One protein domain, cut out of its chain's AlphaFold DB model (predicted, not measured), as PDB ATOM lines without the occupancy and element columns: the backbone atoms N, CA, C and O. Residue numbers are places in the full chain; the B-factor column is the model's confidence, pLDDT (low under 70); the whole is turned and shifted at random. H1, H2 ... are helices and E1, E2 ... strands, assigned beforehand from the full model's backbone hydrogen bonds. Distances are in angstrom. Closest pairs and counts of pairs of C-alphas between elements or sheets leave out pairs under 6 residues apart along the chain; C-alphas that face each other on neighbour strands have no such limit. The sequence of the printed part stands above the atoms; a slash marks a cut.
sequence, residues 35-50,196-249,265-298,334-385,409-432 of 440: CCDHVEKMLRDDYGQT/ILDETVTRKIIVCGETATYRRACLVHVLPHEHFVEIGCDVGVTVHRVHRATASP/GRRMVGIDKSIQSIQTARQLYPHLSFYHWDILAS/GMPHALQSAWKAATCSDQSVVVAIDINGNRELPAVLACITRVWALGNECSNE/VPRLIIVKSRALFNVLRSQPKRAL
ATOM      1  N   CYS A  35     -33.794  47.589  24.017       35.84
ATOM      2  CA  CYS A  35     -33.824  46.820  22.789       35.84
ATOM      3  C   CYS A  35     -32.660  47.250  21.888       35.84
ATOM      4  O   CYS A  35     -32.259  48.419  21.902       35.84
ATOM      5  N   CYS A  36     -32.149  46.332  21.061       39.53
ATOM      6  CA  CYS A  36     -31.313  46.671  19.906       39.53
ATOM      7  C   CYS A  36     -31.891  47.861  19.125       39.53
ATOM      8  O   CYS A  36     -31.120  48.675  18.627       39.53
ATOM      9  N   ASP A  37     -33.215  48.041  19.145       43.50
ATOM     10  CA  ASP A  37     -33.914  49.210  18.626       43.50
ATOM     11  C   ASP A  37     -33.408  50.539  19.180       43.50
ATOM     12  O   ASP A  37     -33.434  51.487  18.429       43.50
ATOM     13  N   HIS A  38     -32.925  50.692  20.419       49.84
ATOM     14  CA  HIS A  38     -32.416  51.993  20.888       49.84
ATOM     15  C   HIS A  38     -31.066  52.335  20.256       49.84
ATOM     16  O   HIS A  38     -30.863  53.465  19.831       49.84
ATOM     17  N   VAL A  39     -30.157  51.365  20.134       46.84
ATOM     18  CA  VAL A  39     -28.857  51.574  19.477       46.84
ATOM     19  C   VAL A  39     -29.028  51.651  17.960       46.84
ATOM     20  O   VAL A  39     -28.399  52.478  17.310       46.84
ATOM     21  N   GLU A  40     -29.921  50.850  17.381       51.59
ATOM     22  CA  GLU A  40     -30.298  50.950  15.974       51.59
ATOM     23  C   GLU A  40     -31.062  52.240  15.670       51.59
ATOM     24  O   GLU A  40     -30.819  52.839  14.633       51.59
ATOM     25  N   LYS A  41     -31.931  52.713  16.567       54.00
ATOM     26  CA  LYS A  41     -32.606  54.013  16.477       54.00
ATOM     27  C   LYS A  41     -31.626  55.156  16.685       54.00
ATOM     28  O   LYS A  41     -31.690  56.110  15.933       54.00
ATOM     29  N   MET A  42     -30.653  55.053  17.592       50.88
ATOM     30  CA  MET A  42     -29.529  55.996  17.645       50.88
ATOM     31  C   MET A  42     -28.809  56.019  16.291       50.88
ATOM     32  O   MET A  42     -28.606  57.088  15.724       50.88
ATOM     33  N   LEU A  43     -28.502  54.851  15.716       50.94
ATOM     34  CA  LEU A  43     -27.869  54.732  14.398       50.94
ATOM     35  C   LEU A  43     -28.755  55.224  13.228       50.94
ATOM     36  O   LEU A  43     -28.193  55.633  12.212       50.94
ATOM     37  N   ARG A  44     -30.093  55.186  13.341       48.94
ATOM     38  CA  ARG A  44     -31.064  55.558  12.285       48.94
ATOM     39  C   ARG A  44     -31.590  57.000  12.391       48.94
ATOM     40  O   ARG A  44     -31.682  57.666  11.363       48.94
ATOM     41  N   ASP A  45     -31.917  57.478  13.590       45.50
ATOM     42  CA  ASP A  45     -32.682  58.713  13.825       45.50
ATOM     43  C   ASP A  45     -31.781  59.918  14.165       45.50
ATOM     44  O   ASP A  45     -32.032  61.016  13.666       45.50
ATOM     45  N   ASP A  46     -30.695  59.723  14.926       43.34
ATOM     46  CA  ASP A  46     -29.796  60.814  15.360       43.34
ATOM     47  C   ASP A  46     -28.447  60.843  14.611       43.34
ATOM     48  O   ASP A  46     -27.781  61.882  14.513       43.34
ATOM     49  N   TYR A  47     -28.044  59.729  13.994       45.88
ATOM     50  CA  TYR A  47     -26.734  59.582  13.350       45.88
ATOM     51  C   TYR A  47     -26.715  59.968  11.866       45.88
ATOM     52  O   TYR A  47     -26.381  59.191  10.974       45.88
ATOM     53  N   GLY A  48     -27.003  61.248  11.623       39.09
ATOM     54  CA  GLY A  48     -26.730  61.942  10.358       39.09
ATOM     55  C   GLY A  48     -25.718  63.089  10.470       39.09
ATOM     56  O   GLY A  48     -25.324  63.654   9.446       39.09
ATOM     57  N   GLN A  49     -25.284  63.470  11.680       43.62
ATOM     58  CA  GLN A  49     -24.282  64.529  11.843       43.62
ATOM     59  C   GLN A  49     -22.873  63.964  11.690       43.62
ATOM     60  O   GLN A  49     -22.197  63.562  12.637       43.62
ATOM     61  N   THR A  50     -22.411  63.959  10.444       47.97
ATOM     62  CA  THR A  50     -21.004  63.750  10.131       47.97
ATOM     63  C   THR A  50     -20.126  64.731  10.896       47.97
ATOM     64  O   THR A  50     -20.530  65.865  11.140       47.97
ATOM     65  N   ILE A 196     -17.338  59.737  16.973       78.56
ATOM     66  CA  ILE A 196     -17.950  59.632  18.302       78.56
ATOM     67  C   ILE A 196     -19.411  59.195  18.099       78.56
ATOM     68  O   ILE A 196     -20.143  59.874  17.381       78.56
ATOM     69  N   LEU A 197     -19.801  58.049  18.673       72.75
ATOM     70  CA  LEU A 197     -21.134  57.425  18.537       72.75
ATOM     71  C   LEU A 197     -22.145  57.878  19.608       72.75
ATOM     72  O   LEU A 197     -23.340  57.687  19.444       72.75
ATOM     73  N   ASP A 198     -21.693  58.512  20.680       71.75
ATOM     74  CA  ASP A 198     -22.589  59.235  21.576       71.75
ATOM     75  C   ASP A 198     -21.800  60.367  22.233       71.75
ATOM     76  O   ASP A 198     -20.644  60.174  22.627       71.75
ATOM     77  N   GLU A 199     -22.402  61.549  22.288       63.31
ATOM     78  CA  GLU A 199     -21.878  62.730  22.965       63.31
ATOM     79  C   GLU A 199     -22.945  63.356  23.874       63.31
ATOM     80  O   GLU A 199     -23.093  64.576  23.959       63.31
ATOM     81  N   THR A 200     -23.680  62.532  24.621       66.12
ATOM     82  CA  THR A 200     -24.324  63.030  25.839       66.12
ATOM     83  C   THR A 200     -23.274  63.680  26.757       66.12
ATOM     84  O   THR A 200     -22.087  63.335  26.753       66.12
ATOM     85  N   VAL A 201     -23.688  64.682  27.545       61.41
ATOM     86  CA  VAL A 201     -22.774  65.521  28.354       61.41
ATOM     87  C   VAL A 201     -21.850  64.677  29.245       61.41
ATOM     88  O   VAL A 201     -20.698  65.053  29.481       61.41
ATOM     89  N   THR A 202     -22.327  63.515  29.686       66.06
ATOM     90  CA  THR A 202     -21.660  62.642  30.653       66.06
ATOM     91  C   THR A 202     -21.045  61.374  30.052       66.06
ATOM     92  O   THR A 202     -20.168  60.795  30.694       66.06
ATOM     93  N   ARG A 203     -21.424  60.950  28.834       76.00
ATOM     94  CA  ARG A 203     -21.049  59.634  28.279       76.00
ATOM     95  C   ARG A 203     -20.514  59.758  26.864       76.00
ATOM     96  O   ARG A 203     -20.959  60.595  26.082       76.00
ATOM     97  N   LYS A 204     -19.508  58.944  26.539       84.56
ATOM     98  CA  LYS A 204     -18.877  58.967  25.216       84.56
ATOM     99  C   LYS A 204     -18.607  57.585  24.679       84.56
ATOM    100  O   LYS A 204     -18.085  56.743  25.402       84.56
ATOM    101  N   ILE A 205     -18.852  57.397  23.387       88.44
ATOM    102  CA  ILE A 205     -18.454  56.184  22.670       88.44
ATOM    103  C   ILE A 205     -17.495  56.565  21.542       88.44
ATOM    104  O   ILE A 205     -17.875  57.245  20.593       88.44
ATOM    105  N   ILE A 206     -16.238  56.136  21.639       89.50
ATOM    106  CA  ILE A 206     -15.199  56.360  20.627       89.50
ATOM    107  C   ILE A 206     -15.050  55.092  19.793       89.50
ATOM    108  O   ILE A 206     -14.747  54.036  20.342       89.50
ATOM    109  N   VAL A 207     -15.180  55.188  18.467       90.12
ATOM    110  CA  VAL A 207     -15.051  54.021  17.578       90.12
ATOM    111  C   VAL A 207     -13.763  54.088  16.761       90.12
ATOM    112  O   VAL A 207     -13.522  55.018  15.997       90.12
ATOM    113  N   CYS A 208     -12.934  53.056  16.882       91.25
ATOM    114  CA  CYS A 208     -11.648  52.912  16.212       91.25
ATOM    115  C   CYS A 208     -11.702  51.792  15.160       91.25
ATOM    116  O   CYS A 208     -12.048  50.656  15.470       91.25
ATOM    117  N   GLY A 209     -11.288  52.080  13.921       89.25
ATOM    118  CA  GLY A 209     -11.224  51.066  12.855       89.25
ATOM    119  C   GLY A 209      -9.977  50.171  12.885       89.25
ATOM    120  O   GLY A 209      -9.967  49.111  12.268       89.25
ATOM    121  N   GLU A 210      -8.922  50.578  13.599       90.69
ATOM    122  CA  GLU A 210      -7.621  49.891  13.638       90.69
ATOM    123  C   GLU A 210      -7.142  49.672  15.078       90.69
ATOM    124  O   GLU A 210      -7.257  50.571  15.917       90.69
ATOM    125  N   THR A 211      -6.488  48.535  15.345       91.25
ATOM    126  CA  THR A 211      -5.922  48.199  16.667       91.25
ATOM    127  C   THR A 211      -4.916  49.242  17.161       91.25
ATOM    128  O   THR A 211      -4.910  49.593  18.338       91.25
ATOM    129  N   ALA A 212      -4.067  49.785  16.281       89.69
ATOM    130  CA  ALA A 212      -3.088  50.802  16.674       89.69
ATOM    131  C   ALA A 212      -3.758  52.102  17.154       89.69
ATOM    132  O   ALA A 212      -3.282  52.732  18.102       89.69
ATOM    133  N   THR A 213      -4.864  52.490  16.514       87.62
ATOM    134  CA  THR A 213      -5.659  53.666  16.887       87.62
ATOM    135  C   THR A 213      -6.418  53.411  18.187       87.62
ATOM    136  O   THR A 213      -6.353  54.237  19.091       87.62
ATOM    137  N   TYR A 214      -7.025  52.231  18.326       93.44
ATOM    138  CA  TYR A 214      -7.700  51.783  19.544       93.44
ATOM    139  C   TYR A 214      -6.784  51.790  20.775       93.44
ATOM    140  O   TYR A 214      -7.071  52.461  21.765       93.44
ATOM    141  N   ARG A 215      -5.625  51.123  20.697       93.50
ATOM    142  CA  ARG A 215      -4.664  51.067  21.811       93.50
ATOM    143  C   ARG A 215      -4.184  52.457  22.207       93.50
ATOM    144  O   ARG A 215      -3.993  52.743  23.385       93.50
ATOM    145  N   ARG A 216      -3.986  53.338  21.222       87.44
ATOM    146  CA  ARG A 216      -3.623  54.734  21.476       87.44
ATOM    147  C   ARG A 216      -4.745  55.484  22.185       87.44
ATOM    148  O   ARG A 216      -4.437  56.199  23.126       87.44
ATOM    149  N   ALA A 217      -5.994  55.315  21.754       88.12
ATOM    150  CA  ALA A 217      -7.150  55.923  22.405       88.12
ATOM    151  C   ALA A 217      -7.240  55.492  23.880       88.12
ATOM    152  O   ALA A 217      -7.367  56.346  24.752       88.12
ATOM    153  N   CYS A 218      -7.041  54.202  24.179       93.00
ATOM    154  CA  CYS A 218      -7.013  53.700  25.559       93.00
ATOM    155  C   CYS A 218      -5.933  54.397  26.404       93.00
ATOM    156  O   CYS A 218      -6.218  54.930  27.468       93.00
ATOM    157  N   LEU A 219      -4.700  54.498  25.897       89.88
ATOM    158  CA  LEU A 219      -3.584  55.152  26.606       89.88
ATOM    159  C   LEU A 219      -3.750  56.649  26.853       89.88
ATOM    160  O   LEU A 219      -2.948  57.255  27.563       89.88
ATOM    161  N   VAL A 220      -4.680  57.262  26.145       83.50
ATOM    162  CA  VAL A 220      -4.852  58.703  26.093       83.50
ATOM    163  C   VAL A 220      -6.040  59.138  26.932       83.50
ATOM    164  O   VAL A 220      -5.982  60.194  27.556       83.50
ATOM    165  N   HIS A 221      -7.121  58.361  26.902       85.19
ATOM    166  CA  HIS A 221      -8.387  58.764  27.498       85.19
ATOM    167  C   HIS A 221      -8.631  58.214  28.897       85.19
ATOM    168  O   HIS A 221      -9.581  58.670  29.533       85.19
ATOM    169  N   VAL A 222      -7.802  57.273  29.346       89.31
ATOM    170  CA  VAL A 222      -7.831  56.754  30.712       89.31
ATOM    171  C   VAL A 222      -6.974  57.651  31.599       89.31
ATOM    172  O   VAL A 222      -5.792  57.876  31.317       89.31
ATOM    173  N   LEU A 223      -7.576  58.182  32.658       88.50
ATOM    174  CA  LEU A 223      -6.914  59.025  33.645       88.50
ATOM    175  C   LEU A 223      -6.321  58.185  34.794       88.50
ATOM    176  O   LEU A 223      -6.791  57.081  35.061       88.50
ATOM    177  N   PRO A 224      -5.319  58.709  35.530       86.88
ATOM    178  CA  PRO A 224      -4.667  58.001  36.639       86.88
ATOM    179  C   PRO A 224      -5.567  57.502  37.777       86.88
ATOM    180  O   PRO A 224      -5.147  56.651  38.556       86.88
ATOM    181  N   HIS A 225      -6.762  58.068  37.919       86.50
ATOM    182  CA  HIS A 225      -7.710  57.747  38.984       86.50
ATOM    183  C   HIS A 225      -8.922  56.958  38.484       86.50
ATOM    184  O   HIS A 225      -9.868  56.784  39.236       86.50
ATOM    185  N   GLU A 226      -8.924  56.534  37.222       89.00
ATOM    186  CA  GLU A 226     -10.053  55.829  36.622       89.00
ATOM    187  C   GLU A 226      -9.870  54.321  36.688       89.00
ATOM    188  O   GLU A 226      -8.752  53.801  36.620       89.00
ATOM    189  N   HIS A 227     -10.998  53.621  36.746       91.19
ATOM    190  CA  HIS A 227     -11.027  52.192  36.485       91.19
ATOM    191  C   HIS A 227     -11.000  51.953  34.979       91.19
ATOM    192  O   HIS A 227     -11.698  52.619  34.214       91.19
ATOM    193  N   PHE A 228     -10.210  50.979  34.552       94.25
ATOM    194  CA  PHE A 228     -10.086  50.574  33.166       94.25
ATOM    195  C   PHE A 228     -10.427  49.098  33.015       94.25
ATOM    196  O   PHE A 228      -9.803  48.240  33.642       94.25
ATOM    197  N   VAL A 229     -11.387  48.808  32.142       95.00
ATOM    198  CA  VAL A 229     -11.790  47.442  31.805       95.00
ATOM    199  C   VAL A 229     -11.615  47.223  30.308       95.00
ATOM    200  O   VAL A 229     -12.222  47.934  29.516       95.00
ATOM    201  N   GLU A 230     -10.817  46.237  29.902       96.50
ATOM    202  CA  GLU A 230     -10.673  45.823  28.502       96.50
ATOM    203  C   GLU A 230     -11.372  44.479  28.265       96.50
ATOM    204  O   GLU A 230     -10.976  43.463  28.828       96.50
ATOM    205  N   ILE A 231     -12.387  44.461  27.403       95.25
ATOM    206  CA  ILE A 231     -13.072  43.256  26.922       95.25
ATOM    207  C   ILE A 231     -12.435  42.812  25.607       95.25
ATOM    208  O   ILE A 231     -12.331  43.605  24.670       95.25
ATOM    209  N   GLY A 232     -12.056  41.537  25.522       95.69
ATOM    210  CA  GLY A 232     -11.233  41.008  24.434       95.69
ATOM    211  C   GLY A 232      -9.765  41.411  24.585       95.69
ATOM    212  O   GLY A 232      -9.133  41.862  23.632       95.69
ATOM    213  N   CYS A 233      -9.239  41.325  25.810       96.69
ATOM    214  CA  CYS A 233      -7.893  41.794  26.146       96.69
ATOM    215  C   CYS A 233      -6.756  40.903  25.610       96.69
ATOM    216  O   CYS A 233      -5.585  41.302  25.687       96.69
ATOM    217  N   ASP A 234      -7.077  39.722  25.069       95.88
ATOM    218  CA  ASP A 234      -6.123  38.706  24.638       95.88
ATOM    219  C   ASP A 234      -5.110  38.403  25.760       95.88
ATOM    220  O   ASP A 234      -5.498  38.069  26.879       95.88
ATOM    221  N   VAL A 235      -3.808  38.551  25.507       97.38
ATOM    222  CA  VAL A 235      -2.766  38.324  26.515       97.38
ATOM    223  C   VAL A 235      -2.516  39.540  27.420       97.38
ATOM    224  O   VAL A 235      -1.524  39.556  28.138       97.38
ATOM    225  N   GLY A 236      -3.362  40.580  27.390       97.06
ATOM    226  CA  GLY A 236      -3.342  41.699  28.348       97.06
ATOM    227  C   GLY A 236      -2.423  42.882  28.007       97.06
ATOM    228  O   GLY A 236      -2.130  43.718  28.866       97.06
ATOM    229  N   VAL A 237      -1.942  42.989  26.761       96.88
ATOM    230  CA  VAL A 237      -0.959  44.021  26.364       96.88
ATOM    231  C   VAL A 237      -1.494  45.445  26.534       96.88
ATOM    232  O   VAL A 237      -0.740  46.327  26.952       96.88
ATOM    233  N   THR A 238      -2.752  45.719  26.171       97.00
ATOM    234  CA  THR A 238      -3.292  47.083  26.286       97.00
ATOM    235  C   THR A 238      -3.531  47.438  27.749       97.00
ATOM    236  O   THR A 238      -3.029  48.484  28.160       97.00
ATOM    237  N   VAL A 239      -4.179  46.562  28.535       96.75
ATOM    238  CA  VAL A 239      -4.337  46.720  29.998       96.75
ATOM    239  C   VAL A 239      -3.017  47.102  30.664       96.75
ATOM    240  O   VAL A 239      -2.929  48.133  31.329       96.75
ATOM    241  N   HIS A 240      -1.950  46.338  30.412       95.88
ATOM    242  CA  HIS A 240      -0.645  46.611  31.008       95.88
ATOM    243  C   HIS A 240      -0.069  47.971  30.594       95.88
ATOM    244  O   HIS A 240       0.492  48.703  31.414       95.88
ATOM    245  N   ARG A 241      -0.204  48.352  29.318       94.81
ATOM    246  CA  ARG A 241       0.290  49.655  28.850       94.81
ATOM    247  C   ARG A 241      -0.499  50.816  29.451       94.81
ATOM    248  O   ARG A 241       0.116  51.842  29.737       94.81
ATOM    249  N   VAL A 242      -1.815  50.668  29.613       93.56
ATOM    250  CA  VAL A 242      -2.665  51.662  30.285       93.56
ATOM    251  C   VAL A 242      -2.221  51.801  31.730       93.56
ATOM    252  O   VAL A 242      -1.822  52.899  32.099       93.56
ATOM    253  N   HIS A 243      -2.116  50.692  32.469       93.94
ATOM    254  CA  HIS A 243      -1.622  50.687  33.845       93.94
ATOM    255  C   HIS A 243      -0.285  51.430  33.996       93.94
ATOM    256  O   HIS A 243      -0.146  52.325  34.826       93.94
ATOM    257  N   ARG A 244       0.699  51.132  33.137       91.31
ATOM    258  CA  ARG A 244       1.999  51.822  33.158       91.31
ATOM    259  C   ARG A 244       1.916  53.311  32.830       91.31
ATOM    260  O   ARG A 244       2.761  54.073  33.286       91.31
ATOM    261  N   ALA A 245       0.980  53.714  31.977       87.69
ATOM    262  CA  ALA A 245       0.807  55.110  31.593       87.69
ATOM    263  C   ALA A 245       0.067  55.924  32.661       87.69
ATOM    264  O   ALA A 245       0.267  57.136  32.725       87.69
ATOM    265  N   THR A 246      -0.773  55.266  33.460       88.00
ATOM    266  CA  THR A 246      -1.578  55.865  34.528       88.00
ATOM    267  C   THR A 246      -0.902  55.803  35.893       88.00
ATOM    268  O   THR A 246      -1.270  56.579  36.769       88.00
ATOM    269  N   ALA A 247       0.093  54.929  36.080       86.56
ATOM    270  CA  ALA A 247       0.890  54.863  37.300       86.56
ATOM    271  C   ALA A 247       1.543  56.226  37.591       86.56
ATOM    272  O   ALA A 247       2.249  56.790  36.747       86.56
ATOM    273  N   SER A 248       1.288  56.772  38.784       76.88
ATOM    274  CA  SER A 248       1.796  58.091  39.157       76.88
ATOM    275  C   SER A 248       3.329  58.062  39.261       76.88
ATOM    276  O   SER A 248       3.872  57.219  39.974       76.88
ATOM    277  N   PRO A 249       4.059  58.990  38.613       71.31
ATOM    278  CA  PRO A 249       5.522  59.029  38.670       71.31
ATOM    279  C   PRO A 249       6.067  59.380  40.063       71.31
ATOM    280  O   PRO A 249       7.259  59.223  40.306       71.31
ATOM    281  N   GLY A 265      -3.552  47.660  41.250       62.53
ATOM    282  CA  GLY A 265      -3.739  46.608  40.249       62.53
ATOM    283  C   GLY A 265      -5.207  46.224  40.020       62.53
ATOM    284  O   GLY A 265      -5.563  45.783  38.930       62.53
ATOM    285  N   ARG A 266      -6.093  46.453  41.003       70.69
ATOM    286  CA  ARG A 266      -7.529  46.129  40.896       70.69
ATOM    287  C   ARG A 266      -8.292  47.092  39.989       70.69
ATOM    288  O   ARG A 266      -9.401  46.775  39.573       70.69
ATOM    289  N   ARG A 267      -7.702  48.246  39.659       87.38
ATOM    290  CA  ARG A 267      -8.307  49.236  38.755       87.38
ATOM    291  C   ARG A 267      -8.163  48.872  37.284       87.38
ATOM    292  O   ARG A 267      -8.792  49.500  36.446       87.38
ATOM    293  N   MET A 268      -7.342  47.874  36.974       93.81
ATOM    294  CA  MET A 268      -6.966  47.504  35.617       93.81
ATOM    295  C   MET A 268      -7.398  46.063  35.373       93.81
ATOM    296  O   MET A 268      -6.780  45.122  35.873       93.81
ATOM    297  N   VAL A 269      -8.486  45.900  34.626       94.62
ATOM    298  CA  VAL A 269      -9.140  44.610  34.423       94.62
ATOM    299  C   VAL A 269      -9.097  44.222  32.951       94.62
ATOM    300  O   VAL A 269      -9.536  44.980  32.091       94.62
ATOM    301  N   GLY A 270      -8.593  43.027  32.656       96.06
ATOM    302  CA  GLY A 270      -8.721  42.401  31.343       96.06
ATOM    303  C   GLY A 270      -9.728  41.254  31.364       96.06
ATOM    304  O   GLY A 270      -9.746  40.440  32.286       96.06
ATOM    305  N   ILE A 271     -10.569  41.179  30.343       95.38
ATOM    306  CA  ILE A 271     -11.559  40.124  30.151       95.38
ATOM    307  C   ILE A 271     -11.341  39.509  28.775       95.38
ATOM    308  O   ILE A 271     -11.146  40.227  27.795       95.38
ATOM    309  N   ASP A 272     -11.400  38.187  28.678       96.19
ATOM    310  CA  ASP A 272     -11.356  37.478  27.403       96.19
ATOM    311  C   ASP A 272     -12.142  36.164  27.480       96.19
ATOM    312  O   ASP A 272     -12.277  35.561  28.547       96.19
ATOM    313  N   LYS A 273     -12.636  35.703  26.329       94.31
ATOM    314  CA  LYS A 273     -13.294  34.397  26.189       94.31
ATOM    315  C   LYS A 273     -12.294  33.238  26.110       94.31
ATOM    316  O   LYS A 273     -12.662  32.086  26.271       94.31
ATOM    317  N   SER A 274     -11.036  33.517  25.772       95.19
ATOM    318  CA  SER A 274      -9.988  32.510  25.627       95.19
ATOM    319  C   SER A 274      -9.342  32.242  26.982       95.19
ATOM    320  O   SER A 274      -8.580  33.064  27.497       95.19
ATOM    321  N   ILE A 275      -9.605  31.061  27.549       96.12
ATOM    322  CA  ILE A 275      -8.957  30.603  28.790       96.12
ATOM    323  C   ILE A 275      -7.429  30.668  28.655       96.12
ATOM    324  O   ILE A 275      -6.751  31.146  29.565       96.12
ATOM    325  N   GLN A 276      -6.890  30.249  27.505       97.00
ATOM    326  CA  GLN A 276      -5.451  30.260  27.237       97.00
ATOM    327  C   GLN A 276      -4.875  31.684  27.231       97.00
ATOM    328  O   GLN A 276      -3.818  31.924  27.822       97.00
ATOM    329  N   SER A 277      -5.575  32.643  26.612       96.69
ATOM    330  CA  SER A 277      -5.144  34.046  26.592       96.69
ATOM    331  C   SER A 277      -5.126  34.630  28.006       96.69
ATOM    332  O   SER A 277      -4.138  35.250  28.396       96.69
ATOM    333  N   ILE A 278      -6.139  34.334  28.828       97.50
ATOM    334  CA  ILE A 278      -6.207  34.780  30.229       97.50
ATOM    335  C   ILE A 278      -5.117  34.155  31.099       97.50
ATOM    336  O   ILE A 278      -4.502  34.853  31.906       97.50
ATOM    337  N   GLN A 279      -4.844  32.859  30.949       97.50
ATOM    338  CA  GLN A 279      -3.740  32.209  31.661       97.50
ATOM    339  C   GLN A 279      -2.402  32.858  31.299       97.50
ATOM    340  O   GLN A 279      -1.625  33.201  32.190       97.50
ATOM    341  N   THR A 280      -2.178  33.109  30.008       97.69
ATOM    342  CA  THR A 280      -0.979  33.797  29.514       97.69
ATOM    343  C   THR A 280      -0.890  35.223  30.067       97.69
ATOM    344  O   THR A 280       0.160  35.629  30.557       97.69
ATOM    345  N   ALA A 281      -1.994  35.975  30.073       97.56
ATOM    346  CA  ALA A 281      -2.045  37.333  30.611       97.56
ATOM    347  C   ALA A 281      -1.681  37.386  32.103       97.56
ATOM    348  O   ALA A 281      -0.877  38.222  32.514       97.56
ATOM    349  N   ARG A 282      -2.209  36.453  32.910       96.75
ATOM    350  CA  ARG A 282      -1.895  36.335  34.347       96.75
ATOM    351  C   ARG A 282      -0.427  35.993  34.595       96.75
ATOM    352  O   ARG A 282       0.158  36.510  35.540       96.75
ATOM    353  N   GLN A 283       0.169  35.151  33.750       96.69
ATOM    354  CA  GLN A 283       1.596  34.826  33.830       96.69
ATOM    355  C   GLN A 283       2.476  36.027  33.462       96.69
ATOM    356  O   GLN A 283       3.457  36.302  34.149       96.69
ATOM    357  N   LEU A 284       2.125  36.757  32.398       96.56
ATOM    358  CA  LEU A 284       2.891  37.916  31.928       96.56
ATOM    359  C   LEU A 284       2.753  39.135  32.850       96.56
ATOM    360  O   LEU A 284       3.704  39.902  33.006       96.56
ATOM    361  N   TYR A 285       1.579  39.327  33.455       95.50
ATOM    362  CA  TYR A 285       1.259  40.508  34.256       95.50
ATOM    363  C   TYR A 285       0.578  40.127  35.584       95.50
ATOM    364  O   TYR A 285      -0.578  40.483  35.811       95.50
ATOM    365  N   PRO A 286       1.291  39.461  36.513       94.25
ATOM    366  CA  PRO A 286       0.707  38.925  37.751       94.25
ATOM    367  C   PRO A 286       0.191  39.990  38.736       94.25
ATOM    368  O   PRO A 286      -0.471  39.657  39.711       94.25
ATOM    369  N   HIS A 287       0.493  41.268  38.495       91.50
ATOM    370  CA  HIS A 287       0.027  42.413  39.287       91.50
ATOM    371  C   HIS A 287      -1.314  42.990  38.800       91.50
ATOM    372  O   HIS A 287      -1.811  43.943  39.395       91.50
ATOM    373  N   LEU A 288      -1.880  42.461  37.709       93.38
ATOM    374  CA  LEU A 288      -3.133  42.923  37.107       93.38
ATOM    375  C   LEU A 288      -4.219  41.851  37.209       93.38
ATOM    376  O   LEU A 288      -3.934  40.655  37.302       93.38
ATOM    377  N   SER A 289      -5.477  42.282  37.144       93.25
ATOM    378  CA  SER A 289      -6.627  41.386  37.227       93.25
ATOM    379  C   SER A 289      -7.091  40.955  35.838       93.25
ATOM    380  O   SER A 289      -7.445  41.785  35.004       93.25
ATOM    381  N   PHE A 290      -7.155  39.643  35.601       95.06
ATOM    382  CA  PHE A 290      -7.682  39.078  34.357       95.06
ATOM    383  C   PHE A 290      -8.759  38.040  34.638       95.06
ATOM    384  O   PHE A 290      -8.575  37.190  35.514       95.06
ATOM    385  N   TYR A 291      -9.845  38.061  33.868       95.00
ATOM    386  CA  TYR A 291     -10.992  37.170  34.035       95.00
ATOM    387  C   TYR A 291     -11.381  36.499  32.720       95.00
ATOM    388  O   TYR A 291     -11.398  37.122  31.662       95.00
ATOM    389  N   HIS A 292     -11.718  35.217  32.811       94.50
ATOM    390  CA  HIS A 292     -12.318  34.475  31.712       94.50
ATOM    391  C   HIS A 292     -13.831  34.696  31.736       94.50
ATOM    392  O   HIS A 292     -14.478  34.323  32.716       94.50
ATOM    393  N   TRP A 293     -14.376  35.323  30.696       92.81
ATOM    394  CA  TRP A 293     -15.813  35.547  30.558       92.81
ATOM    395  C   TRP A 293     -16.190  35.782  29.093       92.81
ATOM    396  O   TRP A 293     -15.557  36.583  28.400       92.81
ATOM    397  N   ASP A 294     -17.235  35.096  28.628       92.06
ATOM    398  CA  ASP A 294     -17.846  35.359  27.327       92.06
ATOM    399  C   ASP A 294     -19.044  36.299  27.500       92.06
ATOM    400  O   ASP A 294     -20.151  35.892  27.860       92.06
ATOM    401  N   ILE A 295     -18.800  37.580  27.222       89.56
ATOM    402  CA  ILE A 295     -19.806  38.640  27.319       89.56
ATOM    403  C   ILE A 295     -20.994  38.433  26.366       89.56
ATOM    404  O   ILE A 295     -22.054  39.006  26.582       89.56
ATOM    405  N   LEU A 296     -20.841  37.646  25.297       89.38
ATOM    406  CA  LEU A 296     -21.914  37.420  24.326       89.38
ATOM    407  C   LEU A 296     -22.689  36.123  24.586       89.38
ATOM    408  O   LEU A 296     -23.813  35.995  24.107       89.38
ATOM    409  N   ALA A 297     -22.134  35.174  25.343       86.69
ATOM    410  CA  ALA A 297     -22.782  33.883  25.610       86.69
ATOM    411  C   ALA A 297     -24.002  33.989  26.538       86.69
ATOM    412  O   ALA A 297     -24.840  33.090  26.606       86.69
ATOM    413  N   SER A 298     -24.116  35.093  27.263       65.81
ATOM    414  CA  SER A 298     -24.931  35.182  28.463       65.81
ATOM    415  C   SER A 298     -26.425  35.464  28.227       65.81
ATOM    416  O   SER A 298     -27.131  35.841  29.145       65.81
ATOM    417  N   GLY A 334     -24.100  34.502  34.348       73.69
ATOM    418  CA  GLY A 334     -22.795  33.826  34.257       73.69
ATOM    419  C   GLY A 334     -21.553  34.738  34.307       73.69
ATOM    420  O   GLY A 334     -20.459  34.296  33.948       73.69
ATOM    421  N   MET A 335     -21.679  35.996  34.739       81.19
ATOM    422  CA  MET A 335     -20.546  36.862  35.065       81.19
ATOM    423  C   MET A 335     -19.864  36.337  36.339       81.19
ATOM    424  O   MET A 335     -20.536  36.137  37.350       81.19
ATOM    425  N   PRO A 336     -18.536  36.112  36.351       83.06
ATOM    426  CA  PRO A 336     -17.860  35.630  37.552       83.06
ATOM    427  C   PRO A 336     -18.080  36.579  38.739       83.06
ATOM    428  O   PRO A 336     -17.854  37.780  38.598       83.06
ATOM    429  N   HIS A 337     -18.422  36.061  39.926       82.25
ATOM    430  CA  HIS A 337     -18.674  36.878  41.129       82.25
ATOM    431  C   HIS A 337     -17.530  37.858  41.440       82.25
ATOM    432  O   HIS A 337     -17.752  39.009  41.813       82.25
ATOM    433  N   ALA A 338     -16.280  37.433  41.232       80.56
ATOM    434  CA  ALA A 338     -15.114  38.296  41.405       80.56
ATOM    435  C   ALA A 338     -15.085  39.471  40.410       80.56
ATOM    436  O   ALA A 338     -14.669  40.569  40.775       80.56
ATOM    437  N   LEU A 339     -15.542  39.256  39.173       82.38
ATOM    438  CA  LEU A 339     -15.653  40.304  38.167       82.38
ATOM    439  C   LEU A 339     -16.841  41.223  38.471       82.38
ATOM    440  O   LEU A 339     -16.695  42.434  38.365       82.38
ATOM    441  N   GLN A 340     -17.974  40.672  38.911       84.62
ATOM    442  CA  GLN A 340     -19.113  41.467  39.372       84.62
ATOM    443  C   GLN A 340     -18.723  42.349  40.564       84.62
ATOM    444  O   GLN A 340     -19.023  43.536  40.572       84.62
ATOM    445  N   SER A 341     -17.979  41.805  41.527       81.69
ATOM    446  CA  SER A 341     -17.455  42.558  42.671       81.69
ATOM    447  C   SER A 341     -16.482  43.650  42.228       81.69
ATOM    448  O   SER A 341     -16.555  44.767  42.727       81.69
ATOM    449  N   ALA A 342     -15.586  43.361  41.277       79.50
ATOM    450  CA  ALA A 342     -14.658  44.355  40.738       79.50
ATOM    451  C   ALA A 342     -15.385  45.461  39.961       79.50
ATOM    452  O   ALA A 342     -15.024  46.628  40.077       79.50
ATOM    453  N   TRP A 343     -16.423  45.098  39.205       82.69
ATOM    454  CA  TRP A 343     -17.263  46.038  38.474       82.69
ATOM    455  C   TRP A 343     -18.061  46.918  39.431       82.69
ATOM    456  O   TRP A 343     -17.962  48.134  39.336       82.69
ATOM    457  N   LYS A 344     -18.758  46.321  40.407       82.94
ATOM    458  CA  LYS A 344     -19.471  47.046  41.468       82.94
ATOM    459  C   LYS A 344     -18.522  47.951  42.250       82.94
ATOM    460  O   LYS A 344     -18.827  49.109  42.465       82.94
ATOM    461  N   ALA A 345     -17.334  47.478  42.625       78.19
ATOM    462  CA  ALA A 345     -16.348  48.316  43.308       78.19
ATOM    463  C   ALA A 345     -15.882  49.496  42.439       78.19
ATOM    464  O   ALA A 345     -15.689  50.592  42.957       78.19
ATOM    465  N   ALA A 346     -15.728  49.283  41.129       72.56
ATOM    466  CA  ALA A 346     -15.385  50.342  40.190       72.56
ATOM    467  C   ALA A 346     -16.511  51.374  40.059       72.56
ATOM    468  O   ALA A 346     -16.238  52.570  40.068       72.56
ATOM    469  N   THR A 347     -17.763  50.923  39.974       72.56
ATOM    470  CA  THR A 347     -18.923  51.791  39.744       72.56
ATOM    471  C   THR A 347     -19.460  52.454  41.010       72.56
ATOM    472  O   THR A 347     -19.965  53.565  40.925       72.56
ATOM    473  N   CYS A 348     -19.337  51.824  42.179       71.62
ATOM    474  CA  CYS A 348     -19.741  52.395  43.470       71.62
ATOM    475  C   CYS A 348     -18.728  53.400  44.030       71.62
ATOM    476  O   CYS A 348     -19.022  54.085  45.006       71.62
ATOM    477  N   SER A 349     -17.521  53.462  43.468       72.06
ATOM    478  CA  SER A 349     -16.554  54.490  43.832       72.06
ATOM    479  C   SER A 349     -16.872  55.804  43.112       72.06
ATOM    480  O   SER A 349     -17.377  55.790  41.993       72.06
ATOM    481  N   ASP A 350     -16.477  56.946  43.682       77.44
ATOM    482  CA  ASP A 350     -16.516  58.248  42.984       77.44
ATOM    483  C   ASP A 350     -15.608  58.289  41.729       77.44
ATOM    484  O   ASP A 350     -15.479  59.318  41.060       77.44
ATOM    485  N   GLN A 351     -14.920  57.187  41.414       81.12
ATOM    486  CA  GLN A 351     -14.034  57.072  40.271       81.12
ATOM    487  C   GLN A 351     -14.818  56.649  39.034       81.12
ATOM    488  O   GLN A 351     -15.563  55.675  39.025       81.12
ATOM    489  N   SER A 352     -14.596  57.354  37.930       87.56
ATOM    490  CA  SER A 352     -15.244  56.995  36.676       87.56
ATOM    491  C   SER A 352     -14.618  55.755  36.031       87.56
ATOM    492  O   SER A 352     -13.402  55.545  36.095       87.56
ATOM    493  N   VAL A 353     -15.452  54.971  35.347       90.38
ATOM    494  CA  VAL A 353     -15.045  53.761  34.623       90.38
ATOM    495  C   VAL A 353     -14.858  54.058  33.133       90.38
ATOM    496  O   VAL A 353     -15.709  54.688  32.494       90.38
ATOM    497  N   VAL A 354     -13.756  53.567  32.567       92.62
ATOM    498  CA  VAL A 354     -13.489  53.518  31.126       92.62
ATOM    499  C   VAL A 354     -13.509  52.068  30.666       92.62
ATOM    500  O   VAL A 354     -12.729  51.243  31.142       92.62
ATOM    501  N   VAL A 355     -14.367  51.765  29.697       94.62
ATOM    502  CA  VAL A 355     -14.477  50.423  29.120       94.62
ATOM    503  C   VAL A 355     -13.921  50.433  27.706       94.62
ATOM    504  O   VAL A 355     -14.303  51.250  26.874       94.62
ATOM    505  N   ALA A 356     -13.014  49.517  27.407       96.12
ATOM    506  CA  ALA A 356     -12.472  49.309  26.081       96.12
ATOM    507  C   ALA A 356     -12.926  47.947  25.547       96.12
ATOM    508  O   ALA A 356     -12.898  46.952  26.258       96.12
ATOM    509  N   ILE A 357     -13.343  47.893  24.286       95.56
ATOM    510  CA  ILE A 357     -13.924  46.703  23.656       95.56
ATOM    511  C   ILE A 357     -13.119  46.379  22.392       95.56
ATOM    512  O   ILE A 357     -13.226  47.090  21.393       95.56
ATOM    513  N   ASP A 358     -12.329  45.305  22.424       95.19
ATOM    514  CA  ASP A 358     -11.671  44.679  21.265       95.19
ATOM    515  C   ASP A 358     -12.141  43.226  21.124       95.19
ATOM    516  O   ASP A 358     -11.386  42.273  21.276       95.19
ATOM    517  N   ILE A 359     -13.414  43.029  20.790       84.00
ATOM    518  CA  ILE A 359     -14.003  41.686  20.640       84.00
ATOM    519  C   ILE A 359     -13.586  40.961  19.347       84.00
ATOM    520  O   ILE A 359     -14.358  40.172  18.807       84.00
ATOM    521  N   ASN A 360     -12.354  41.170  18.876       73.19
ATOM    522  CA  ASN A 360     -11.815  40.750  17.584       73.19
ATOM    523  C   ASN A 360     -12.420  41.545  16.410       73.19
ATOM    524  O   ASN A 360     -13.628  41.616  16.207       73.19
ATOM    525  N   GLY A 361     -11.548  42.149  15.594       65.38
ATOM    526  CA  GLY A 361     -11.921  43.160  14.590       65.38
ATOM    527  C   GLY A 361     -12.773  42.648  13.425       65.38
ATOM    528  O   GLY A 361     -13.199  43.458  12.604       65.38
ATOM    529  N   ASN A 362     -13.005  41.334  13.376       73.44
ATOM    530  CA  ASN A 362     -13.775  40.637  12.351       73.44
ATOM    531  C   ASN A 362     -15.174  40.220  12.830       73.44
ATOM    532  O   ASN A 362     -15.875  39.533  12.094       73.44
ATOM    533  N   ARG A 363     -15.587  40.581  14.052       84.81
ATOM    534  CA  ARG A 363     -16.975  40.357  14.468       84.81
ATOM    535  C   ARG A 363     -17.921  41.196  13.620       84.81
ATOM    536  O   ARG A 363     -17.631  42.347  13.286       84.81
ATOM    537  N   GLU A 364     -19.065  40.602  13.313       88.12
ATOM    538  CA  GLU A 364     -20.152  41.287  12.632       88.12
ATOM    539  C   GLU A 364     -20.707  42.422  13.494       88.12
ATOM    540  O   GLU A 364     -20.624  42.404  14.727       88.12
ATOM    541  N   LEU A 365     -21.286  43.420  12.828       87.50
ATOM    542  CA  LEU A 365     -21.835  44.603  13.481       87.50
ATOM    543  C   LEU A 365     -22.841  44.266  14.602       87.50
ATOM    544  O   LEU A 365     -22.675  44.838  15.679       87.50
ATOM    545  N   PRO A 366     -23.796  43.324  14.441       89.12
ATOM    546  CA  PRO A 366     -24.746  42.993  15.507       89.12
ATOM    547  C   PRO A 366     -24.072  42.535  16.805       89.12
ATOM    548  O   PRO A 366     -24.454  42.974  17.885       89.12
ATOM    549  N   ALA A 367     -23.006  41.732  16.717       89.12
ATOM    550  CA  ALA A 367     -22.261  41.278  17.893       89.12
ATOM    551  C   ALA A 367     -21.538  42.434  18.609       89.12
ATOM    552  O   ALA A 367     -21.451  42.459  19.837       89.12
ATOM    553  N   VAL A 368     -21.035  43.412  17.848       89.56
ATOM    554  CA  VAL A 368     -20.423  44.629  18.404       89.56
ATOM    555  C   VAL A 368     -21.465  45.468  19.135       89.56
ATOM    556  O   VAL A 368     -21.205  45.897  20.258       89.56
ATOM    557  N   LEU A 369     -22.636  45.674  18.530       89.62
ATOM    558  CA  LEU A 369     -23.718  46.437  19.150       89.62
ATOM    559  C   LEU A 369     -24.237  45.737  20.408       89.62
ATOM    560  O   LEU A 369     -24.331  46.383  21.445       89.62
ATOM    561  N   ALA A 370     -24.451  44.420  20.366       90.00
ATOM    562  CA  ALA A 370     -24.854  43.636  21.534       90.00
ATOM    563  C   ALA A 370     -23.855  43.769  22.696       90.00
ATOM    564  O   ALA A 370     -24.253  43.981  23.840       90.00
ATOM    565  N   CYS A 371     -22.549  43.720  22.406       90.69
ATOM    566  CA  CYS A 371     -21.513  43.930  23.416       90.69
ATOM    567  C   CYS A 371     -21.587  45.333  24.040       90.69
ATOM    568  O   CYS A 371     -21.470  45.464  25.256       90.69
ATOM    569  N   ILE A 372     -21.779  46.379  23.225       89.56
ATOM    570  CA  ILE A 372     -21.918  47.763  23.710       89.56
ATOM    571  C   ILE A 372     -23.166  47.889  24.584       89.56
ATOM    572  O   ILE A 372     -23.064  48.396  25.697       89.56
ATOM    573  N   THR A 373     -24.315  47.390  24.118       87.94
ATOM    574  CA  THR A 373     -25.583  47.416  24.862       87.94
ATOM    575  C   THR A 373     -25.446  46.725  26.211       87.94
ATOM    576  O   THR A 373     -25.915  47.239  27.221       87.94
ATOM    577  N   ARG A 374     -24.747  45.590  26.262       88.31
ATOM    578  CA  ARG A 374     -24.548  44.843  27.504       88.31
ATOM    579  C   ARG A 374     -23.626  45.561  28.488       88.31
ATOM    580  O   ARG A 374     -23.941  45.652  29.668       88.31
ATOM    581  N   VAL A 375     -22.523  46.131  28.000       88.31
ATOM    582  CA  VAL A 375     -21.650  47.016  28.796       88.31
ATOM    583  C   VAL A 375     -22.422  48.224  29.323       88.31
ATOM    584  O   VAL A 375     -22.195  48.662  30.448       88.31
ATOM    585  N   TRP A 376     -23.337  48.756  28.517       85.06
ATOM    586  CA  TRP A 376     -24.182  49.877  28.899       85.06
ATOM    587  C   TRP A 376     -25.180  49.497  29.999       85.06
ATOM    588  O   TRP A 376     -25.296  50.215  30.989       85.06
ATOM    589  N   ALA A 377     -25.855  48.352  29.864       84.69
ATOM    590  CA  ALA A 377     -26.810  47.839  30.846       84.69
ATOM    591  C   ALA A 377     -26.158  47.567  32.213       84.69
ATOM    592  O   ALA A 377     -26.687  47.998  33.235       84.69
ATOM    593  N   LEU A 378     -24.951  46.985  32.216       82.81
ATOM    594  CA  LEU A 378     -24.140  46.759  33.423       82.81
ATOM    595  C   LEU A 378     -23.897  48.030  34.251       82.81
ATOM    596  O   LEU A 378     -23.719  47.957  35.468       82.81
ATOM    597  N   GLY A 379     -23.843  49.192  33.598       77.56
ATOM    598  CA  GLY A 379     -23.723  50.479  34.278       77.56
ATOM    599  C   GLY A 379     -25.023  50.926  34.945       77.56
ATOM    600  O   GLY A 379     -24.977  51.485  36.030       77.56
ATOM    601  N   ASN A 380     -26.178  50.666  34.328       75.94
ATOM    602  CA  ASN A 380     -27.470  51.179  34.798       75.94
ATOM    603  C   ASN A 380     -28.084  50.343  35.933       75.94
ATOM    604  O   ASN A 380     -28.872  50.859  36.710       75.94
ATOM    605  N   GLU A 381     -27.774  49.053  36.042       71.12
ATOM    606  CA  GLU A 381     -28.425  48.197  37.047       71.12
ATOM    607  C   GLU A 381     -27.844  48.367  38.457       71.12
ATOM    608  O   GLU A 381     -28.535  48.137  39.449       71.12
ATOM    609  N   CYS A 382     -26.605  48.858  38.568       62.59
ATOM    610  CA  CYS A 382     -25.975  49.125  39.863       62.59
ATOM    611  C   CYS A 382     -26.689  50.229  40.666       62.59
ATOM    612  O   CYS A 382     -26.508  50.297  41.877       62.59
ATOM    613  N   SER A 383     -27.488  51.094  40.029       63.78
ATOM    614  CA  SER A 383     -28.204  52.166  40.734       63.78
ATOM    615  C   SER A 383     -29.486  51.703  41.436       63.78
ATOM    616  O   SER A 383     -29.989  52.427  42.291       63.78
ATOM    617  N   ASN A 384     -30.021  50.519  41.107       61.81
ATOM    618  CA  ASN A 384     -31.366  50.115  41.543       61.81
ATOM    619  C   ASN A 384     -31.386  49.206  42.787       61.81
ATOM    620  O   ASN A 384     -32.407  49.150  43.466       61.81
ATOM    621  N   GLU A 385     -30.277  48.549  43.151       61.06
ATOM    622  CA  GLU A 385     -30.218  47.626  44.310       61.06
ATOM    623  C   GLU A 385     -30.411  48.316  45.683       61.06
ATOM    624  O   GLU A 385     -30.528  47.644  46.707       61.06
ATOM    625  N   VAL A 409     -22.541  54.729  35.538       77.88
ATOM    626  CA  VAL A 409     -22.413  54.387  34.122       77.88
ATOM    627  C   VAL A 409     -20.998  54.678  33.617       77.88
ATOM    628  O   VAL A 409     -20.409  55.697  33.992       77.88
ATOM    629  N   PRO A 410     -20.432  53.841  32.721       81.69
ATOM    630  CA  PRO A 410     -19.150  54.132  32.094       81.69
ATOM    631  C   PRO A 410     -19.109  55.539  31.489       81.69
ATOM    632  O   PRO A 410     -19.896  55.887  30.605       81.69
ATOM    633  N   ARG A 411     -18.129  56.343  31.916       87.62
ATOM    634  CA  ARG A 411     -17.898  57.695  31.379       87.62
ATOM    635  C   ARG A 411     -17.481  57.639  29.912       87.62
ATOM    636  O   ARG A 411     -17.729  58.565  29.133       87.62
ATOM    637  N   LEU A 412     -16.770  56.579  29.540       88.19
ATOM    638  CA  LEU A 412     -16.213  56.408  28.210       88.19
ATOM    639  C   LEU A 412     -16.179  54.934  27.810       88.19
ATOM    640  O   LEU A 412     -15.622  54.105  28.524       88.19
ATOM    641  N   ILE A 413     -16.680  54.653  26.611       90.19
ATOM    642  CA  ILE A 413     -16.537  53.373  25.925       90.19
ATOM    643  C   ILE A 413     -15.652  53.580  24.692       90.19
ATOM    644  O   ILE A 413     -15.915  54.443  23.856       90.19
ATOM    645  N   ILE A 414     -14.588  52.797  24.559       91.50
ATOM    646  CA  ILE A 414     -13.689  52.810  23.401       91.50
ATOM    647  C   ILE A 414     -13.859  51.485  22.669       91.50
ATOM    648  O   ILE A 414     -13.513  50.436  23.192       91.50
ATOM    649  N   VAL A 415     -14.362  51.514  21.445       93.94
ATOM    650  CA  VAL A 415     -14.697  50.311  20.679       93.94
ATOM    651  C   VAL A 415     -13.743  50.174  19.507       93.94
ATOM    652  O   VAL A 415     -13.596  51.103  18.714       93.94
ATOM    653  N   LYS A 416     -13.129  49.006  19.334       94.56
ATOM    654  CA  LYS A 416     -12.458  48.647  18.086       94.56
ATOM    655  C   LYS A 416     -13.373  47.783  17.232       94.56
ATOM    656  O   LYS A 416     -13.583  46.607  17.503       94.56
ATOM    657  N   SER A 417     -13.868  48.364  16.147       93.12
ATOM    658  CA  SER A 417     -14.674  47.657  15.154       93.12
ATOM    659  C   SER A 417     -14.517  48.320  13.796       93.12
ATOM    660  O   SER A 417     -14.897  49.477  13.611       93.12
ATOM    661  N   ARG A 418     -13.960  47.587  12.825       90.06
ATOM    662  CA  ARG A 418     -13.820  48.083  11.449       90.06
ATOM    663  C   ARG A 418     -15.181  48.216  10.769       90.06
ATOM    664  O   ARG A 418     -15.386  49.183  10.044       90.06
ATOM    665  N   ALA A 419     -16.103  47.288  11.030       89.06
ATOM    666  CA  ALA A 419     -17.459  47.323  10.490       89.06
ATOM    667  C   ALA A 419     -18.217  48.572  10.965       89.06
ATOM    668  O   ALA A 419     -18.642  49.374  10.137       89.06
ATOM    669  N   LEU A 420     -18.286  48.799  12.282       88.19
ATOM    670  CA  LEU A 420     -18.945  49.979  12.851       88.19
ATOM    671  C   LEU A 420     -18.252  51.271  12.405       88.19
ATOM    672  O   LEU A 420     -18.912  52.228  12.017       88.19
ATOM    673  N   PHE A 421     -16.917  51.289  12.386       88.50
ATOM    674  CA  PHE A 421     -16.160  52.438  11.898       88.50
ATOM    675  C   PHE A 421     -16.473  52.768  10.432       88.50
ATOM    676  O   PHE A 421     -16.617  53.937  10.087       88.50
ATOM    677  N   ASN A 422     -16.587  51.756   9.568       87.81
ATOM    678  CA  ASN A 422     -16.938  51.952   8.165       87.81
ATOM    679  C   ASN A 422     -18.367  52.470   8.013       87.81
ATOM    680  O   ASN A 422     -18.546  53.438   7.283       87.81
ATOM    681  N   VAL A 423     -19.337  51.896   8.736       86.75
ATOM    682  CA  VAL A 423     -20.731  52.376   8.745       86.75
ATOM    683  C   VAL A 423     -20.784  53.849   9.136       86.75
ATOM    684  O   VAL A 423     -21.351  54.658   8.410       86.75
ATOM    685  N   LEU A 424     -20.100  54.233  10.219       82.94
ATOM    686  CA  LEU A 424     -20.047  55.625  10.679       82.94
ATOM    687  C   LEU A 424     -19.368  56.575   9.681       82.94
ATOM    688  O   LEU A 424     -19.626  57.776   9.704       82.94
ATOM    689  N   ARG A 425     -18.496  56.066   8.803       80.50
ATOM    690  CA  ARG A 425     -17.831  56.869   7.764       80.50
ATOM    691  C   ARG A 425     -18.567  56.891   6.432       80.50
ATOM    692  O   ARG A 425     -18.347  57.833   5.673       80.50
ATOM    693  N   SER A 426     -19.364  55.869   6.129       80.50
ATOM    694  CA  SER A 426     -20.114  55.751   4.878       80.50
ATOM    695  C   SER A 426     -21.452  56.476   4.912       80.50
ATOM    696  O   SER A 426     -22.033  56.663   3.846       80.50
ATOM    697  N   GLN A 427     -21.941  56.883   6.091       73.94
ATOM    698  CA  GLN A 427     -23.162  57.682   6.175       73.94
ATOM    699  C   GLN A 427     -23.028  58.922   5.277       73.94
ATOM    700  O   GLN A 427     -22.015  59.633   5.370       73.94
ATOM    701  N   PRO A 428     -23.999  59.172   4.375       62.56
ATOM    702  CA  PRO A 428     -23.947  60.319   3.491       62.56
ATOM    703  C   PRO A 428     -23.819  61.564   4.356       62.56
ATOM    704  O   PRO A 428     -24.632  61.807   5.247       62.56
ATOM    705  N   LYS A 429     -22.769  62.348   4.096       59.34
ATOM    706  CA  LYS A 429     -22.634  63.686   4.665       59.34
ATOM    707  C   LYS A 429     -23.892  64.425   4.242       59.34
ATOM    708  O   LYS A 429     -23.991  64.793   3.071       59.34
ATOM    709  N   ARG A 430     -24.867  64.601   5.142       51.31
ATOM    710  CA  ARG A 430     -25.951  65.550   4.892       51.31
ATOM    711  C   ARG A 430     -25.237  66.845   4.557       51.31
ATOM    712  O   ARG A 430     -24.487  67.354   5.389       51.31
ATOM    713  N   ALA A 431     -25.362  67.283   3.305       43.94
ATOM    714  CA  ALA A 431     -24.766  68.526   2.866       43.94
ATOM    715  C   ALA A 431     -25.282  69.574   3.842       43.94
ATOM    716  O   ALA A 431     -26.487  69.825   3.904       43.94
ATOM    717  N   LEU A 432     -24.386  70.093   4.681       42.81
ATOM    718  CA  LEU A 432     -24.693  71.234   5.514       42.81
ATOM    719  C   LEU A 432     -24.974  72.349   4.517       42.81
ATOM    720  O   LEU A 432     -24.056  72.990   4.010       42.81
TER     721      LEU A 432
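AT A GLANCE: This is residues 35 to 50, 196 to 249, 265 to 298, 334 to 385 and 409 to 432 of the 440 residues of the protein "Predicted protein" of Phaeodactylum tricornutum (strain CCAP 1055/1) (UniProt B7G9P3). Look for a twisted sheet of seven strands through the core, with H2, H3 and H4 covering one face and H5 and H6 the other, in three layers. H7 crosses over E2 near the E1 edge, and H1 packs on H6, only grazing the sheet. The printed part has 180 residues with seven named helices and seven named strands, in the order H1 E1 E2 H2 E3 H3 E4 H4 E5 H5 E6 H6 E7 H7; its class is mixed, helices and strands. The sheet, E1 E2 E7 E6 E3 E4 E5, is mixed: E1 is antiparallel to E2, the other neighbours parallel. The whole is compact, radius of gyration of the C-alphas 16.1 A, spanning 52 by 38 by 36 A.

HOW THE PARTS SIT: Begin at H1, residues 36 to 46, which touches H6, residues 365 to 383, at 77 degrees, about perpendicular; their closest C-alphas, of Val 39 and Leu 369, are 7.3 A apart. E1, residues 196 to 198, and E2, residues 204 to 208, form a hairpin; N 197 and O 205 are within hydrogen-bond range at 2.8 A. Likewise pair E2 and E7, residues 412 to 416, by N 206 and O 413, 2.8 A; E7 and E6, residues 353 to 357, by N 355 and O 412, 2.9 A; E6 and E3, residues 227 to 231, by N 354 and O 227, 2.8 A; E3 and E4, residues 268 to 272, by N 230 and O 269, 2.8 A; E4 and E5, residues 289 to 292, by N 270 and O 289, 2.9 A. H2, residues 211 to 221, touches H3, residues 237 to 246, at a shallow tilt of 25 degrees, the same way; C-alphas 219 and 242 are closest, 5.2 A. On their face H4, residues 275 to 284, runs along E5, height 8.4 A. On the opposite face H5, residues 337 to 348, touches H6; C-alphas 344 and 382 are closest, 7.0 A. H7, residues 418 to 426, lies over E2. Every O i to N i+4 pair is within range in H1, H2, H3, H4, H5 and H7, and 12 of 15 in H6.

IN THESE COORDINATES: Find C-alpha 36 at (-31.313, 46.671, 19.906), where H1 begins, 14.9 A long. H6 runs 29.0 A from C-alpha 365 at (-21.835, 44.603, 13.481). H7 ends at C-alpha 426, (-20.114, 55.751, 4.878).

THE WHOLE: Four cuts leave C-alpha gaps: 50 to 196, 9.6 A; 249 to 265, 15.6 A; 298 to 334, 6.3 A; 385 to 409, 14.5 A. Of the links printed whole, none is long. Confidence is under 70 for 32 residues, among them 35 to 50.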